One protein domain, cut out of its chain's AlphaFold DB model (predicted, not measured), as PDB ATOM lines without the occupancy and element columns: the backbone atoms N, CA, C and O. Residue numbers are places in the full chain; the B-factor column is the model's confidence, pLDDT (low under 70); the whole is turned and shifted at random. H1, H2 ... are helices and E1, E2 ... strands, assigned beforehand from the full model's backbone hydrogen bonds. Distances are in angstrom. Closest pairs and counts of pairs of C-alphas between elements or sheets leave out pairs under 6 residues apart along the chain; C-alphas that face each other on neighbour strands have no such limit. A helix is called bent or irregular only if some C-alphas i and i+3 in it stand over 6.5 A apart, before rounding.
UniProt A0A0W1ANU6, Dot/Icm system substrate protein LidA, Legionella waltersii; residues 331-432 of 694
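Overview. This is residues 331 to 432 of the 694 residues of the protein "Dot/Icm system substrate protein LidA" of Legionella waltersii (UniProt A0A0W1ANU6). One very long helix, H1, makes the length of the domain, and two small strand hairpins, E1 with E2 and E3 with E4, pack one after the other along its first part, E2 and E4 nearest to it and running across it. The far end of the helix sticks out: residues 406 to 432, of which 406 to 431 belong to H1, stand free. The printed part has 102 residues with four named strands and one named helix, in the order E1, E2, E3, E4, H1; each sheet has two antiparallel strands, and the class is mixed, helices and strands. The whole is extended, with a radius of gyration of the C-alphas of 21.4 A, and spans 76 by 23 by 21 A.

Arrangement. E1, residues 331 to 334, and E2, residues 352 to 355, form a hairpin of antiparallel neighbours, with 147 degrees between their directions. N 332 and O 354, 2.9 A apart, and N 334 and O 352, 3.0 A apart, are within hydrogen-bond range. Outside the named strands, residues 340 to 341 pair antiparallel with residues 333 to 334 of E1. E3, residues 358 to 363, and E4, residues 366 to 371, form the second hairpin, antiparallel at 151 degrees, with N 361 and O 368 at 2.9 A and N 368 and O 361 at 2.8 A. E2 and E3 meet only through their link, while E1 is apart from both E3 and E4. The closest C-alphas of E4 and H1, residues 381 to 431, are those of Tyr 368 and Asn 388, 4.4 A apart. The closest C-alphas of E2 and H1 are those of Leu 352 and Met 398, 5.6 A apart. E1 and H1 are apart. In H1 every O i to N i+4 pair is within hydrogen-bond range.

Along the chain. E1 begins at C-alpha 331, (90.085, 96.277, 83.890), and measures 9.9 A from first to last C-alpha; E2 measures 10.1 A. E3 measures 16.4 A and E4 16.6 A. H1 runs 74.7 A from C-alpha 381 at (117.577, 102.308, 85.641) to C-alpha 431 at (52.008, 81.067, 114.394), and is not bent.

Size, cuts and confidence. The two C-alphas farthest apart are those of Ser 378 and Ala 432, 76.7 A. Without the stretch that stands free, the body of 75 residues spans 37 by 20 by 20 A. The link E1 to E2, 17 residues, is long; the links E2 to E3 and E3 to E4 are tight, and the link E4 to H1 is short. The printed part has no cut. Its mean pLDDT is 91.7, with residues 344 to 345 and residue 432 under 70.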
ATOM      1  N   LYS A 331      88.898  96.933  83.348       95.56
ATOM      2  CA  LYS A 331      90.085  96.277  83.890       95.56
ATOM      3  C   LYS A 331      90.066  94.790  83.548       95.56
ATOM      4  O   LYS A 331      89.048  94.248  83.125       95.56
ATOM      5  N   PHE A 332      91.201  94.121  83.701       94.00
ATOM      6  CA  PHE A 332      91.316  92.685  83.462       94.00
ATOM      7  C   PHE A 332      92.290  92.043  84.444       94.00
ATOM      8  O   PHE A 332      93.244  92.672  84.907       94.00
ATOM      9  N   TYR A 333      92.029  90.781  84.765       95.06
ATOM     10  CA  TYR A 333      92.925  89.962  85.565       95.06
ATOM     11  C   TYR A 333      94.062  89.419  84.707       95.06
ATOM     12  O   TYR A 333      93.841  89.030  83.557       95.06
ATOM     13  N   VAL A 334      95.259  89.358  85.282       95.75
ATOM     14  CA  VAL A 334      96.417  88.710  84.660       95.75
ATOM     15  C   VAL A 334      97.177  87.833  85.646       95.75
ATOM     16  O   VAL A 334      97.127  88.077  86.852       95.75
ATOM     17  N   ASP A 335      97.887  86.835  85.130       95.88
ATOM     18  CA  ASP A 335      98.862  86.040  85.884       95.88
ATOM     19  C   ASP A 335     100.173  86.819  86.140       95.88
ATOM     20  O   ASP A 335     100.297  88.007  85.814       95.88
ATOM     21  N   ALA A 336     101.162  86.161  86.754       95.31
ATOM     22  CA  ALA A 336     102.452  86.771  87.077       95.31
ATOM     23  C   ALA A 336     103.202  87.265  85.827       95.31
ATOM     24  O   ALA A 336     103.956  88.240  85.905       95.31
ATOM     25  N   GLU A 337     102.979  86.619  84.681       95.12
ATOM     26  CA  GLU A 337     103.577  86.931  83.387       95.12
ATOM     27  C   GLU A 337     102.806  88.002  82.598       95.12
ATOM     28  O   GLU A 337     103.266  88.425  81.533       95.12
ATOM     29  N   GLY A 338     101.660  88.465  83.103       94.12
ATOM     30  CA  GLY A 338     100.816  89.452  82.431       94.12
ATOM     31  C   GLY A 338      99.847  88.873  81.410       94.12
ATOM     32  O   GLY A 338      99.274  89.635  80.626       94.12
ATOM     33  N   LYS A 339      99.663  87.552  81.371       94.50
ATOM     34  CA  LYS A 339      98.699  86.926  80.468       94.50
ATOM     35  C   LYS A 339      97.294  87.055  81.051       94.50
ATOM     36  O   LYS A 339      97.120  86.843  82.248       94.50
ATOM     37  N   PRO A 340      96.283  87.377  80.225       92.12
ATOM     38  CA  PRO A 340      94.908  87.495  80.687       92.12
ATOM     39  C   PRO A 340      94.377  86.204  81.312       92.12
ATOM     40  O   PRO A 340      94.577  85.113  80.781       92.12
ATOM     41  N   VAL A 341      93.628  86.370  82.394       91.19
ATOM     42  CA  VAL A 341      92.950  85.319  83.155       91.19
ATOM     43  C   VAL A 341      91.439  85.600  83.114       91.19
ATOM     44  O   VAL A 341      91.043  86.769  83.151       91.19
ATOM     45  N   GLN A 342      90.567  84.585  82.983       81.12
ATOM     46  CA  GLN A 342      89.138  84.845  82.745       81.12
ATOM     47  C   GLN A 342      88.354  85.157  84.039       81.12
ATOM     48  O   GLN A 342      88.264  84.324  84.946       81.12
ATOM     49  N   PRO A 343      87.705  86.331  84.147       72.06
ATOM     50  CA  PRO A 343      86.836  86.632  85.281       72.06
ATOM     51  C   PRO A 343      85.488  85.886  85.190       72.06
ATOM     52  O   PRO A 343      85.042  85.538  84.096       72.06
ATOM     53  N   PRO A 344      84.763  85.693  86.310       61.66
ATOM     54  CA  PRO A 344      85.215  85.763  87.705       61.66
ATOM     55  C   PRO A 344      85.801  84.431  88.214       61.66
ATOM     56  O   PRO A 344      86.361  84.391  89.306       61.66
ATOM     57  N   LYS A 345      85.684  83.346  87.431       66.56
ATOM     58  CA  LYS A 345      86.049  81.980  87.844       66.56
ATOM     59  C   LYS A 345      87.543  81.801  88.108       66.56
ATOM     60  O   LYS A 345      87.904  81.016  88.983       66.56
ATOM     61  N   ASP A 346      88.392  82.570  87.430       75.88
ATOM     62  CA  ASP A 346      89.840  82.410  87.533       75.88
ATOM     63  C   ASP A 346      90.506  83.490  88.406       75.88
ATOM     64  O   ASP A 346      91.727  83.630  88.378       75.88
ATOM     65  N   ILE A 347      89.755  84.224  89.247       88.06
ATOM     66  CA  ILE A 347      90.342  85.202  90.194       88.06
ATOM     67  C   ILE A 347      91.452  84.583  91.059       88.06
ATOM     68  O   ILE A 347      92.405  85.260  91.428       88.06
ATOM     69  N   LYS A 348      91.373  83.276  91.335       88.31
ATOM     70  CA  LYS A 348      92.414  82.518  92.040       88.31
ATOM     71  C   LYS A 348      93.764  82.550  91.326       88.31
ATOM     72  O   LYS A 348      94.783  82.705  91.988       88.31
ATOM     73  N   GLN A 349      93.757  82.441  89.998       90.19
ATOM     74  CA  GLN A 349      94.957  82.416  89.152       90.19
ATOM     75  C   GLN A 349      95.502  83.820  88.864       90.19
ATOM     76  O   GLN A 349      96.619  83.966  88.380       90.19
ATOM     77  N   ALA A 350      94.710  84.856  89.140       93.88
ATOM     78  CA  ALA A 350      95.109  86.233  88.927       93.88
ATOM     79  C   ALA A 350      96.145  86.675  89.972       93.88
ATOM     80  O   ALA A 350      95.937  86.523  91.176       93.88
ATOM     81  N   GLU A 351      97.235  87.270  89.510       95.75
ATOM     82  CA  GLU A 351      98.299  87.855  90.331       95.75
ATOM     83  C   GLU A 351      98.249  89.385  90.321       95.75
ATOM     84  O   GLU A 351      98.763  90.026  91.237       95.75
ATOM     85  N   LEU A 352      97.599  89.980  89.313       97.00
ATOM     86  CA  LEU A 352      97.365  91.417  89.217       97.00
ATOM     87  C   LEU A 352      95.988  91.718  88.602       97.00
ATOM     88  O   LEU A 352      95.431  90.927  87.836       97.00
ATOM     89  N   VAL A 353      95.483  92.919  88.885       96.25
ATOM     90  CA  VAL A 353      94.379  93.560  88.161       96.25
ATOM     91  C   VAL A 353      94.919  94.793  87.440       96.25
ATOM     92  O   VAL A 353      95.545  95.655  88.055       96.25
ATOM     93  N   LEU A 354      94.723  94.862  86.123       96.31
ATOM     94  CA  LEU A 354      95.306  95.900  85.273       96.31
ATOM     95  C   LEU A 354      94.238  96.717  84.557       96.31
ATOM     96  O   LEU A 354      93.230  96.180  84.099       96.31
ATOM     97  N   ALA A 355      94.497  98.012  84.388       96.25
ATOM     98  CA  ALA A 355      93.753  98.841  83.446       96.25
ATOM     99  C   ALA A 355      94.215  98.597  81.999       96.25
ATOM    100  O   ALA A 355      95.369  98.243  81.755       96.25
ATOM    101  N   LYS A 356      93.352  98.901  81.016       94.00
ATOM    102  CA  LYS A 356      93.656  98.844  79.561       94.00
ATOM    103  C   LYS A 356      94.979  99.515  79.156       94.00
ATOM    104  O   LYS A 356      95.593  99.128  78.169       94.00
ATOM    105  N   GLY A 357      95.413 100.527  79.905       95.00
ATOM    106  CA  GLY A 357      96.647 101.276  79.663       95.00
ATOM    107  C   GLY A 357      97.902 100.715  80.339       95.00
ATOM    108  O   GLY A 357      98.896 101.434  80.395       95.00
ATOM    109  N   GLN A 358      97.876  99.498  80.887       97.25
ATOM    110  CA  GLN A 358      98.997  98.892  81.611       97.25
ATOM    111  C   GLN A 358      99.372  97.524  81.028       97.25
ATOM    112  O   GLN A 358      98.526  96.820  80.480       97.25
ATOM    113  N   LYS A 359     100.647  97.140  81.155       97.25
ATOM    114  CA  LYS A 359     101.155  95.804  80.804       97.25
ATOM    115  C   LYS A 359     102.209  95.337  81.806       97.25
ATOM    116  O   LYS A 359     102.934  96.158  82.364       97.25
ATOM    117  N   VAL A 360     102.327  94.022  81.984       97.81
ATOM    118  CA  VAL A 360     103.454  93.413  82.705       97.81
ATOM    119  C   VAL A 360     104.528  93.012  81.702       97.81
ATOM    120  O   VAL A 360     104.229  92.524  80.613       97.81
ATOM    121  N   VAL A 361     105.786  93.211  82.079       97.50
ATOM    122  CA  VAL A 361     106.945  92.640  81.394       97.50
ATOM    123  C   VAL A 361     107.765  91.872  82.422       97.50
ATOM    124  O   VAL A 361     108.083  92.415  83.475       97.50
ATOM    125  N   VAL A 362     108.127  90.624  82.119       97.19
ATOM    126  CA  VAL A 362     109.032  89.823  82.954       97.19
ATOM    127  C   VAL A 362     110.406  89.759  82.286       97.19
ATOM    128  O   VAL A 362     110.529  89.309  81.145       97.19
ATOM    129  N   LYS A 363     111.443  90.222  82.987       97.00
ATOM    130  CA  LYS A 363     112.845  90.205  82.541       97.00
ATOM    131  C   LYS A 363     113.730  89.738  83.688       97.00
ATOM    132  O   LYS A 363     113.566  90.193  84.814       97.00
ATOM    133  N   ASP A 364     114.625  88.794  83.406       94.50
ATOM    134  CA  ASP A 364     115.572  88.232  84.381       94.50
ATOM    135  C   ASP A 364     114.902  87.716  85.671       94.50
ATOM    136  O   ASP A 364     115.414  87.875  86.777       94.50
ATOM    137  N   GLY A 365     113.707  87.133  85.531       94.50
ATOM    138  CA  GLY A 365     112.912  86.628  86.654       94.50
ATOM    139  C   GLY A 365     112.244  87.709  87.516       94.50
ATOM    140  O   GLY A 365     111.662  87.377  88.545       94.50
ATOM    141  N   LYS A 366     112.302  88.986  87.118       96.62
ATOM    142  CA  LYS A 366     111.620  90.104  87.785       96.62
ATOM    143  C   LYS A 366     110.464  90.619  86.931       96.62
ATOM    144  O   LYS A 366     110.609  90.787  85.721       96.62
ATOM    145  N   GLY A 367     109.325  90.884  87.566       97.44
ATOM    146  CA  GLY A 367     108.174  91.527  86.933       97.44
ATOM    147  C   GLY A 367     108.249  93.050  87.014       97.44
ATOM    148  O   GLY A 367     108.723  93.611  88.003       97.44
ATOM    149  N   TYR A 368     107.780  93.717  85.968       98.19
ATOM    150  CA  TYR A 368     107.751  95.169  85.841       98.19
ATOM    151  C   TYR A 368     106.376  95.595  85.330       98.19
ATOM    152  O   TYR A 368     105.882  95.028  84.354       98.19
ATOM    153  N   LEU A 369     105.770  96.602  85.960       98.12
ATOM    154  CA  LEU A 369     104.484  97.163  85.551       98.12
ATOM    155  C   LEU A 369     104.710  98.439  84.733       98.12
ATOM    156  O   LEU A 369     105.202  99.437  85.251       98.12
ATOM    157  N   LEU A 370     104.371  98.397  83.444       97.94
ATOM    158  CA  LEU A 370     104.621  99.471  82.480       97.94
ATOM    159  C   LEU A 370     103.308 100.048  81.945       97.94
ATOM    160  O   LEU A 370     102.262  99.392  81.966       97.94
ATOM    161  N   LYS A 371     103.370 101.259  81.382       96.62
ATOM    162  CA  LYS A 371     102.275 101.799  80.564       96.62
ATOM    163  C   LYS A 371     102.189 101.064  79.223       96.62
ATOM    164  O   LYS A 371     103.186 100.574  78.689       96.62
ATOM    165  N   ALA A 372     100.995 101.027  78.643       92.94
ATOM    166  CA  ALA A 372     100.780 100.519  77.296       92.94
ATOM    167  C   ALA A 372     101.669 101.285  76.297       92.94
ATOM    168  O   ALA A 372     101.732 102.512  76.321       92.94
ATOM    169  N   GLY A 373     102.387 100.546  75.446       92.81
ATOM    170  CA  GLY A 373     103.326 101.096  74.457       92.81
ATOM    171  C   GLY A 373     104.707 101.506  74.989       92.81
ATOM    172  O   GLY A 373     105.583 101.807  74.187       92.81
ATOM    173  N   GLN A 374     104.939 101.499  76.307       95.44
ATOM    174  CA  GLN A 374     106.264 101.749  76.879       95.44
ATOM    175  C   GLN A 374     107.121 100.480  76.785       95.44
ATOM    176  O   GLN A 374     106.671  99.401  77.172       95.44
ATOM    177  N   GLU A 375     108.352 100.583  76.287       97.19
ATOM    178  CA  GLU A 375     109.238  99.426  76.110       97.19
ATOM    179  C   GLU A 375     110.275  99.338  77.228       97.19
ATOM    180  O   GLU A 375     110.900 100.334  77.585       97.19
ATOM    181  N   PHE A 376     110.483  98.137  77.771       96.81
ATOM    182  CA  PHE A 376     111.381  97.924  78.911       96.81
ATOM    183  C   PHE A 376     112.814  98.398  78.636       96.81
ATOM    184  O   PHE A 376     113.447  99.014  79.493       96.81
ATOM    185  N   ASP A 377     113.313  98.153  77.423       97.06
ATOM    186  CA  ASP A 377     114.682  98.504  77.034       97.06
ATOM    187  C   ASP A 377     114.884 100.022  76.877       97.06
ATOM    188  O   ASP A 377     116.016 100.494  76.913       97.06
ATOM    189  N   SER A 378     113.791 100.788  76.762       96.50
ATOM    190  CA  SER A 378     113.815 102.257  76.698       96.50
ATOM    191  C   SER A 378     113.847 102.938  78.069       96.50
ATOM    192  O   SER A 378     114.084 104.141  78.141       96.50
ATOM    193  N   LEU A 379     113.623 102.180  79.148       97.25
ATOM    194  CA  LEU A 379     113.607 102.704  80.509       97.25
ATOM    195  C   LEU A 379     115.023 102.946  81.031       97.25
ATOM    196  O   LEU A 379     115.914 102.097  80.897       97.25
ATOM    197  N   THR A 380     115.195 104.063  81.725       97.69
ATOM    198  CA  THR A 380     116.344 104.302  82.603       97.69
ATOM    199  C   THR A 380     116.348 103.322  83.783       97.69
ATOM    200  O   THR A 380     115.356 102.645  84.061       97.69
ATOM    201  N   GLN A 381     117.472 103.218  84.497       97.25
ATOM    202  CA  GLN A 381     117.577 102.308  85.641       97.25
ATOM    203  C   GLN A 381     116.576 102.659  86.756       97.25
ATOM    204  O   GLN A 381     115.911 101.762  87.275       97.25
ATOM    205  N   ASP A 382     116.404 103.949  87.048       97.50
ATOM    206  CA  ASP A 382     115.464 104.444  88.061       97.50
ATOM    207  C   ASP A 382     114.003 104.163  87.666       97.50
ATOM    208  O   ASP A 382     113.169 103.794  88.497       97.50
ATOM    209  N   GLU A 383     113.674 104.272  86.374       97.75
ATOM    210  CA  GLU A 383     112.351 103.904  85.857       97.75
ATOM    211  C   GLU A 383     112.099 102.396  85.937       97.75
ATOM    212  O   GLU A 383     110.985 101.982  86.257       97.75
ATOM    213  N   LYS A 384     113.118 101.560  85.684       98.00
ATOM    214  CA  LYS A 384     113.014 100.100  85.853       98.00
ATOM    215  C   LYS A 384     112.775  99.728  87.310       98.00
ATOM    216  O   LYS A 384     111.941  98.869  87.583       98.00
ATOM    217  N   GLU A 385     113.479 100.368  88.236       97.62
ATOM    218  CA  GLU A 385     113.270 100.162  89.669       97.62
ATOM    219  C   GLU A 385     111.859 100.592  90.092       97.62
ATOM    220  O   GLU A 385     111.145  99.819  90.727       97.62
ATOM    221  N   THR A 386     111.403 101.761  89.632       97.62
ATOM    222  CA  THR A 386     110.034 102.245  89.872       97.62
ATOM    223  C   THR A 386     108.986 101.264  89.332       97.62
ATOM    224  O   THR A 386     108.059 100.900  90.051       97.62
ATOM    225  N   ALA A 387     109.147 100.771  88.099       98.06
ATOM    226  CA  ALA A 387     108.230  99.806  87.489       98.06
ATOM    227  C   ALA A 387     108.228  98.445  88.209       98.06
ATOM    228  O   ALA A 387     107.185  97.790  88.284       98.06
ATOM    229  N   ASN A 388     109.373  98.011  88.746       97.94
ATOM    230  CA  ASN A 388     109.462  96.803  89.566       97.94
ATOM    231  C   ASN A 388     108.745  96.989  90.909       97.94
ATOM    232  O   ASN A 388     107.954  96.130  91.291       97.94
ATOM    233  N   ASN A 389     108.946  98.130  91.573       97.56
ATOM    234  CA  ASN A 389     108.249  98.465  92.815       97.56
ATOM    235  C   ASN A 389     106.731  98.530  92.598       97.56
ATOM    236  O   ASN A 389     105.989  97.896  93.341       97.56
ATOM    237  N   SER A 390     106.261  99.178  91.525       97.62
ATOM    238  CA  SER A 390     104.832  99.203  91.173       97.62
ATOM    239  C   SER A 390     104.260  97.811  90.885       97.62
ATOM    240  O   SER A 390     103.109  97.544  91.222       97.62
ATOM    241  N   TYR A 391     105.041  96.903  90.291       97.94
ATOM    242  CA  TYR A 391     104.629  95.507  90.116       97.94
ATOM    243  C   TYR A 391     104.489  94.785  91.467       97.94
ATOM    244  O   TYR A 391     103.471  94.143  91.706       97.94
ATOM    245  N   GLN A 392     105.462  94.934  92.372       97.56
ATOM    246  CA  GLN A 392     105.404  94.340  93.716       97.56
ATOM    247  C   GLN A 392     104.233  94.892  94.547       97.56
ATOM    248  O   GLN A 392     103.532  94.132  95.216       97.56
ATOM    249  N   GLU A 393     103.978  96.201  94.471       95.62
ATOM    250  CA  GLU A 393     102.819  96.844  95.097       95.62
ATOM    251  C   GLU A 393     101.501  96.300  94.537       95.62
ATOM    252  O   GLU A 393     100.598  95.982  95.309       95.62
ATOM    253  N   ALA A 394     101.399  96.120  93.216       96.94
ATOM    254  CA  ALA A 394     100.215  95.549  92.579       96.94
ATOM    255  C   ALA A 394      99.985  94.078  92.971       96.94
ATOM    256  O   ALA A 394      98.845  93.691  93.229       96.94
ATOM    257  N   GLN A 395     101.046  93.272  93.102       96.56
ATOM    258  CA  GLN A 395     100.943  91.902  93.627       96.56
ATOM    259  C   GLN A 395     100.478  91.889  95.088       96.56
ATOM    260  O   GLN A 395      99.637  91.078  95.483       96.56
ATOM    261  N   HIS A 396     101.010  92.791  95.918       95.50
ATOM    262  CA  HIS A 396     100.570  92.921  97.303       95.50
ATOM    263  C   HIS A 396      99.099  93.355  97.392       95.50
ATOM    264  O   HIS A 396      98.327  92.762  98.149       95.50
ATOM    265  N   TYR A 397      98.695  94.332  96.575       96.38
ATOM    266  CA  TYR A 397      97.306  94.756  96.444       96.38
ATOM    267  C   TYR A 397      96.406  93.595  96.015       96.38
ATOM    268  O   TYR A 397      95.362  93.400  96.624       96.38
ATOM    269  N   MET A 398      96.822  92.758  95.057       95.75
ATOM    270  CA  MET A 398      96.026  91.609  94.615       95.75
ATOM    271  C   MET A 398      95.757  90.601  95.747       95.75
ATOM    272  O   MET A 398      94.665  90.039  95.835       95.75
ATOM    273  N   LYS A 399      96.709  90.402  96.669       94.94
ATOM    274  CA  LYS A 399      96.485  89.565  97.863       94.94
ATOM    275  C   LYS A 399      95.385  90.144  98.754       94.94
ATOM    276  O   LYS A 399      94.510  89.409  99.204       94.94
ATOM    277  N   GLN A 400      95.399  91.460  98.977       95.62
ATOM    278  CA  GLN A 400      94.340  92.150  99.724       95.62
ATOM    279  C   GLN A 400      93.006  92.125  98.963       95.62
ATOM    280  O   GLN A 400      91.961  91.900  99.569       95.62
ATOM    281  N   PHE A 401      93.047  92.297  97.638       95.56
ATOM    282  CA  PHE A 401      91.902  92.251  96.734       95.56
ATOM    283  C   PHE A 401      91.163  90.917  96.852       95.56
ATOM    284  O   PHE A 401      89.963  90.914  97.105       95.56
ATOM    285  N   LYS A 402      91.874  89.786  96.760       94.25
ATOM    286  CA  LYS A 402      91.306  88.432  96.904       94.25
ATOM    287  C   LYS A 402      90.551  88.260  98.229       94.25
ATOM    288  O   LYS A 402      89.379  87.880  98.225       94.25
ATOM    289  N   VAL A 403      91.183  88.625  99.347       95.25
ATOM    290  CA  VAL A 403      90.566  88.555 100.684       95.25
ATOM    291  C   VAL A 403      89.330  89.454 100.767       95.25
ATOM    292  O   VAL A 403      88.280  89.021 101.238       95.25
ATOM    293  N   LEU A 404      89.412  90.687 100.265       95.69
ATOM    294  CA  LEU A 404      88.304  91.642 100.295       95.69
ATOM    295  C   LEU A 404      87.129  91.238  99.398       95.69
ATOM    296  O   LEU A 404      85.978  91.436  99.784       95.69
ATOM    297  N   VAL A 405      87.386  90.616  98.247       93.69
ATOM    298  CA  VAL A 405      86.337  90.039  97.394       93.69
ATOM    299  C   VAL A 405      85.589  88.931  98.140       93.69
ATOM    300  O   VAL A 405      84.355  88.946  98.170       93.69
ATOM    301  N   ALA A 406      86.308  88.020  98.808       93.50
ATOM    302  CA  ALA A 406      85.691  87.006  99.665       93.50
ATOM    303  C   ALA A 406      84.880  87.636 100.807       93.50
ATOM    304  O   ALA A 406      83.738  87.243 101.047       93.50
ATOM    305  N   MET A 407      85.408  88.678 101.458       94.88
ATOM    306  CA  MET A 407      84.678  89.402 102.502       94.88
ATOM    307  C   MET A 407      83.374  90.002 101.979       94.88
ATOM    308  O   MET A 407      82.331  89.804 102.593       94.88
ATOM    309  N   HIS A 408      83.395  90.693 100.839       93.69
ATOM    310  CA  HIS A 408      82.185  91.287 100.271       93.69
ATOM    311  C   HIS A 408      81.136  90.241  99.908       93.69
ATOM    312  O   HIS A 408      79.949  90.464 100.141       93.69
ATOM    313  N   LYS A 409      81.559  89.078  99.401       92.00
ATOM    314  CA  LYS A 409      80.655  87.950  99.163       92.00
ATOM    315  C   LYS A 409      79.950  87.522 100.453       92.00
ATOM    316  O   LYS A 409      78.724  87.436 100.461       92.00
ATOM    317  N   ARG A 410      80.697  87.317 101.543       93.19
ATOM    318  CA  ARG A 410      80.126  86.902 102.836       93.19
ATOM    319  C   ARG A 410      79.260  87.976 103.483       93.19
ATOM    320  O   ARG A 410      78.204  87.661 104.016       93.19
ATOM    321  N   GLU A 411      79.658  89.242 103.389       93.69
ATOM    322  CA  GLU A 411      78.854  90.377 103.856       93.69
ATOM    323  C   GLU A 411      77.497  90.443 103.128       93.69
ATOM    324  O   GLU A 411      76.469  90.628 103.773       93.69
ATOM    325  N   ILE A 412      77.467  90.226 101.808       91.06
ATOM    326  CA  ILE A 412      76.215  90.174 101.033       91.06
ATOM    327  C   ILE A 412      75.351  88.976 101.458       91.06
ATOM    328  O   ILE A 412      74.136  89.108 101.609       91.06
ATOM    329  N   GLU A 413      75.953  87.802 101.663       91.06
ATOM    330  CA  GLU A 413      75.240  86.601 102.125       91.06
ATOM    331  C   GLU A 413      74.648  86.773 103.532       91.06
ATOM    332  O   GLU A 413      73.533  86.313 103.794       91.06
ATOM    333  N   LEU A 414      75.350  87.488 104.416       92.38
ATOM    334  CA  LEU A 414      74.839  87.889 105.726       92.38
ATOM    335  C   LEU A 414      73.651  88.842 105.604       92.38
ATOM    336  O   LEU A 414      72.604  88.568 106.184       92.38
ATOM    337  N   ASP A 415      73.767  89.911 104.811       89.69
ATOM    338  CA  ASP A 415      72.684  90.888 104.623       89.69
ATOM    339  C   ASP A 415      71.394  90.207 104.108       89.69
ATOM    340  O   ASP A 415      70.279  90.495 104.564       89.69
ATOM    341  N   LEU A 416      71.540  89.254 103.181       86.38
ATOM    342  CA  LEU A 416      70.424  88.461 102.663       86.38
ATOM    343  C   LEU A 416      69.838  87.523 103.726       86.38
ATOM    344  O   LEU A 416      68.624  87.511 103.925       86.38
ATOM    345  N   GLY A 417      70.673  86.762 104.433       87.25
ATOM    346  CA  GLY A 417      70.180  85.811 105.430       87.25
ATOM    347  C   GLY A 417      69.633  86.469 106.703       87.25
ATOM    348  O   GLY A 417      68.741  85.905 107.332       87.25
ATOM    349  N   ALA A 418      70.066  87.684 107.050       87.75
ATOM    350  CA  ALA A 418      69.451  88.488 108.108       87.75
ATOM    351  C   ALA A 418      67.999  88.866 107.766       87.75
ATOM    352  O   ALA A 418      67.127  88.848 108.636       87.75
ATOM    353  N   THR A 419      67.723  89.146 106.487       86.69
ATOM    354  CA  THR A 419      66.359  89.394 105.997       86.69
ATOM    355  C   THR A 419      65.502  88.130 106.110       86.69
ATOM    356  O   THR A 419      64.382  88.191 106.616       86.69
ATOM    357  N   ASP A 420      66.036  86.973 105.704       80.38
ATOM    358  CA  ASP A 420      65.339  85.686 105.826       80.38
ATOM    359  C   ASP A 420      65.058  85.329 107.298       80.38
ATOM    360  O   ASP A 420      63.956  84.886 107.633       80.38
ATOM    361  N   LEU A 421      66.015  85.577 108.199       82.44
ATOM    362  CA  LEU A 421      65.854  85.347 109.634       82.44
ATOM    363  C   LEU A 421      64.753  86.231 110.233       82.44
ATOM    364  O   LEU A 421      63.941  85.739 111.015       82.44
ATOM    365  N   ALA A 422      64.688  87.511 109.851       85.25
ATOM    366  CA  ALA A 422      63.638  88.421 110.303       85.25
ATOM    367  C   ALA A 422      62.241  87.929 109.884       85.25
ATOM    368  O   ALA A 422      61.339  87.864 110.718       85.25
ATOM    369  N   ILE A 423      62.088  87.490 108.628       83.94
ATOM    370  CA  ILE A 423      60.828  86.926 108.115       83.94
ATOM    371  C   ILE A 423      60.432  85.665 108.897       83.94
ATOM    372  O   ILE A 423      59.267  85.506 109.261       83.94
ATOM    373  N   LEU A 424      61.385  84.770 109.178       81.81
ATOM    374  CA  LEU A 424      61.125  83.549 109.950       81.81
ATOM    375  C   LEU A 424      60.731  83.847 111.401       81.81
ATOM    376  O   LEU A 424      59.836  83.192 111.932       81.81
ATOM    377  N   ILE A 425      61.367  84.836 112.038       82.44
ATOM    378  CA  ILE A 425      61.011  85.282 113.393       82.44
ATOM    379  C   ILE A 425      59.578  85.821 113.416       82.44
ATOM    380  O   ILE A 425      58.802  85.447 114.298       82.44
ATOM    381  N   GLU A 426      59.211  86.669 112.451       83.38
ATOM    382  CA  GLU A 426      57.857  87.217 112.340       83.38
ATOM    383  C   GLU A 426      56.817  86.112 112.110       83.38
ATOM    384  O   GLU A 426      55.808  86.058 112.816       83.38
ATOM    385  N   ASP A 427      57.078  85.182 111.187       80.56
ATOM    386  CA  ASP A 427      56.181  84.059 110.898       80.56
ATOM    387  C   ASP A 427      56.003  83.137 112.117       80.56
ATOM    388  O   ASP A 427      54.882  82.736 112.448       80.56
ATOM    389  N   HIS A 428      57.091  82.848 112.838       77.06
ATOM    390  CA  HIS A 428      57.047  82.072 114.075       77.06
ATOM    391  C   HIS A 428      56.247  82.794 115.170       77.06
ATOM    392  O   HIS A 428      55.415  82.176 115.835       77.06
ATOM    393  N   ALA A 429      56.441  84.107 115.334       76.38
ATOM    394  CA  ALA A 429      55.693  84.913 116.297       76.38
ATOM    395  C   ALA A 429      54.186  84.958 115.986       76.38
ATOM    396  O   ALA A 429      53.373  84.959 116.911       76.38
ATOM    397  N   MET A 430      53.799  84.954 114.704       74.44
ATOM    398  CA  MET A 430      52.389  84.917 114.291       74.44
ATOM    399  C   MET A 430      51.741  83.536 114.464       74.44
ATOM    400  O   MET A 430      50.529  83.457 114.673       74.44
ATOM    401  N   LYS A 431      52.518  82.450 114.363       71.25
ATOM    402  CA  LYS A 431      52.008  81.067 114.394       71.25
ATOM    403  C   LYS A 431      52.094  80.386 115.756       71.25
ATOM    404  O   LYS A 431      51.391  79.397 115.951       71.25
ATOM    405  N   ALA A 432      52.922  80.870 116.682       58.91
ATOM    406  CA  ALA A 432      53.055  80.270 118.005       58.91
ATOM    407  C   ALA A 432      51.753  80.455 118.820       58.91
ATOM    408  O   ALA A 432      51.412  81.586 119.181       58.91
TER     409      ALA A 432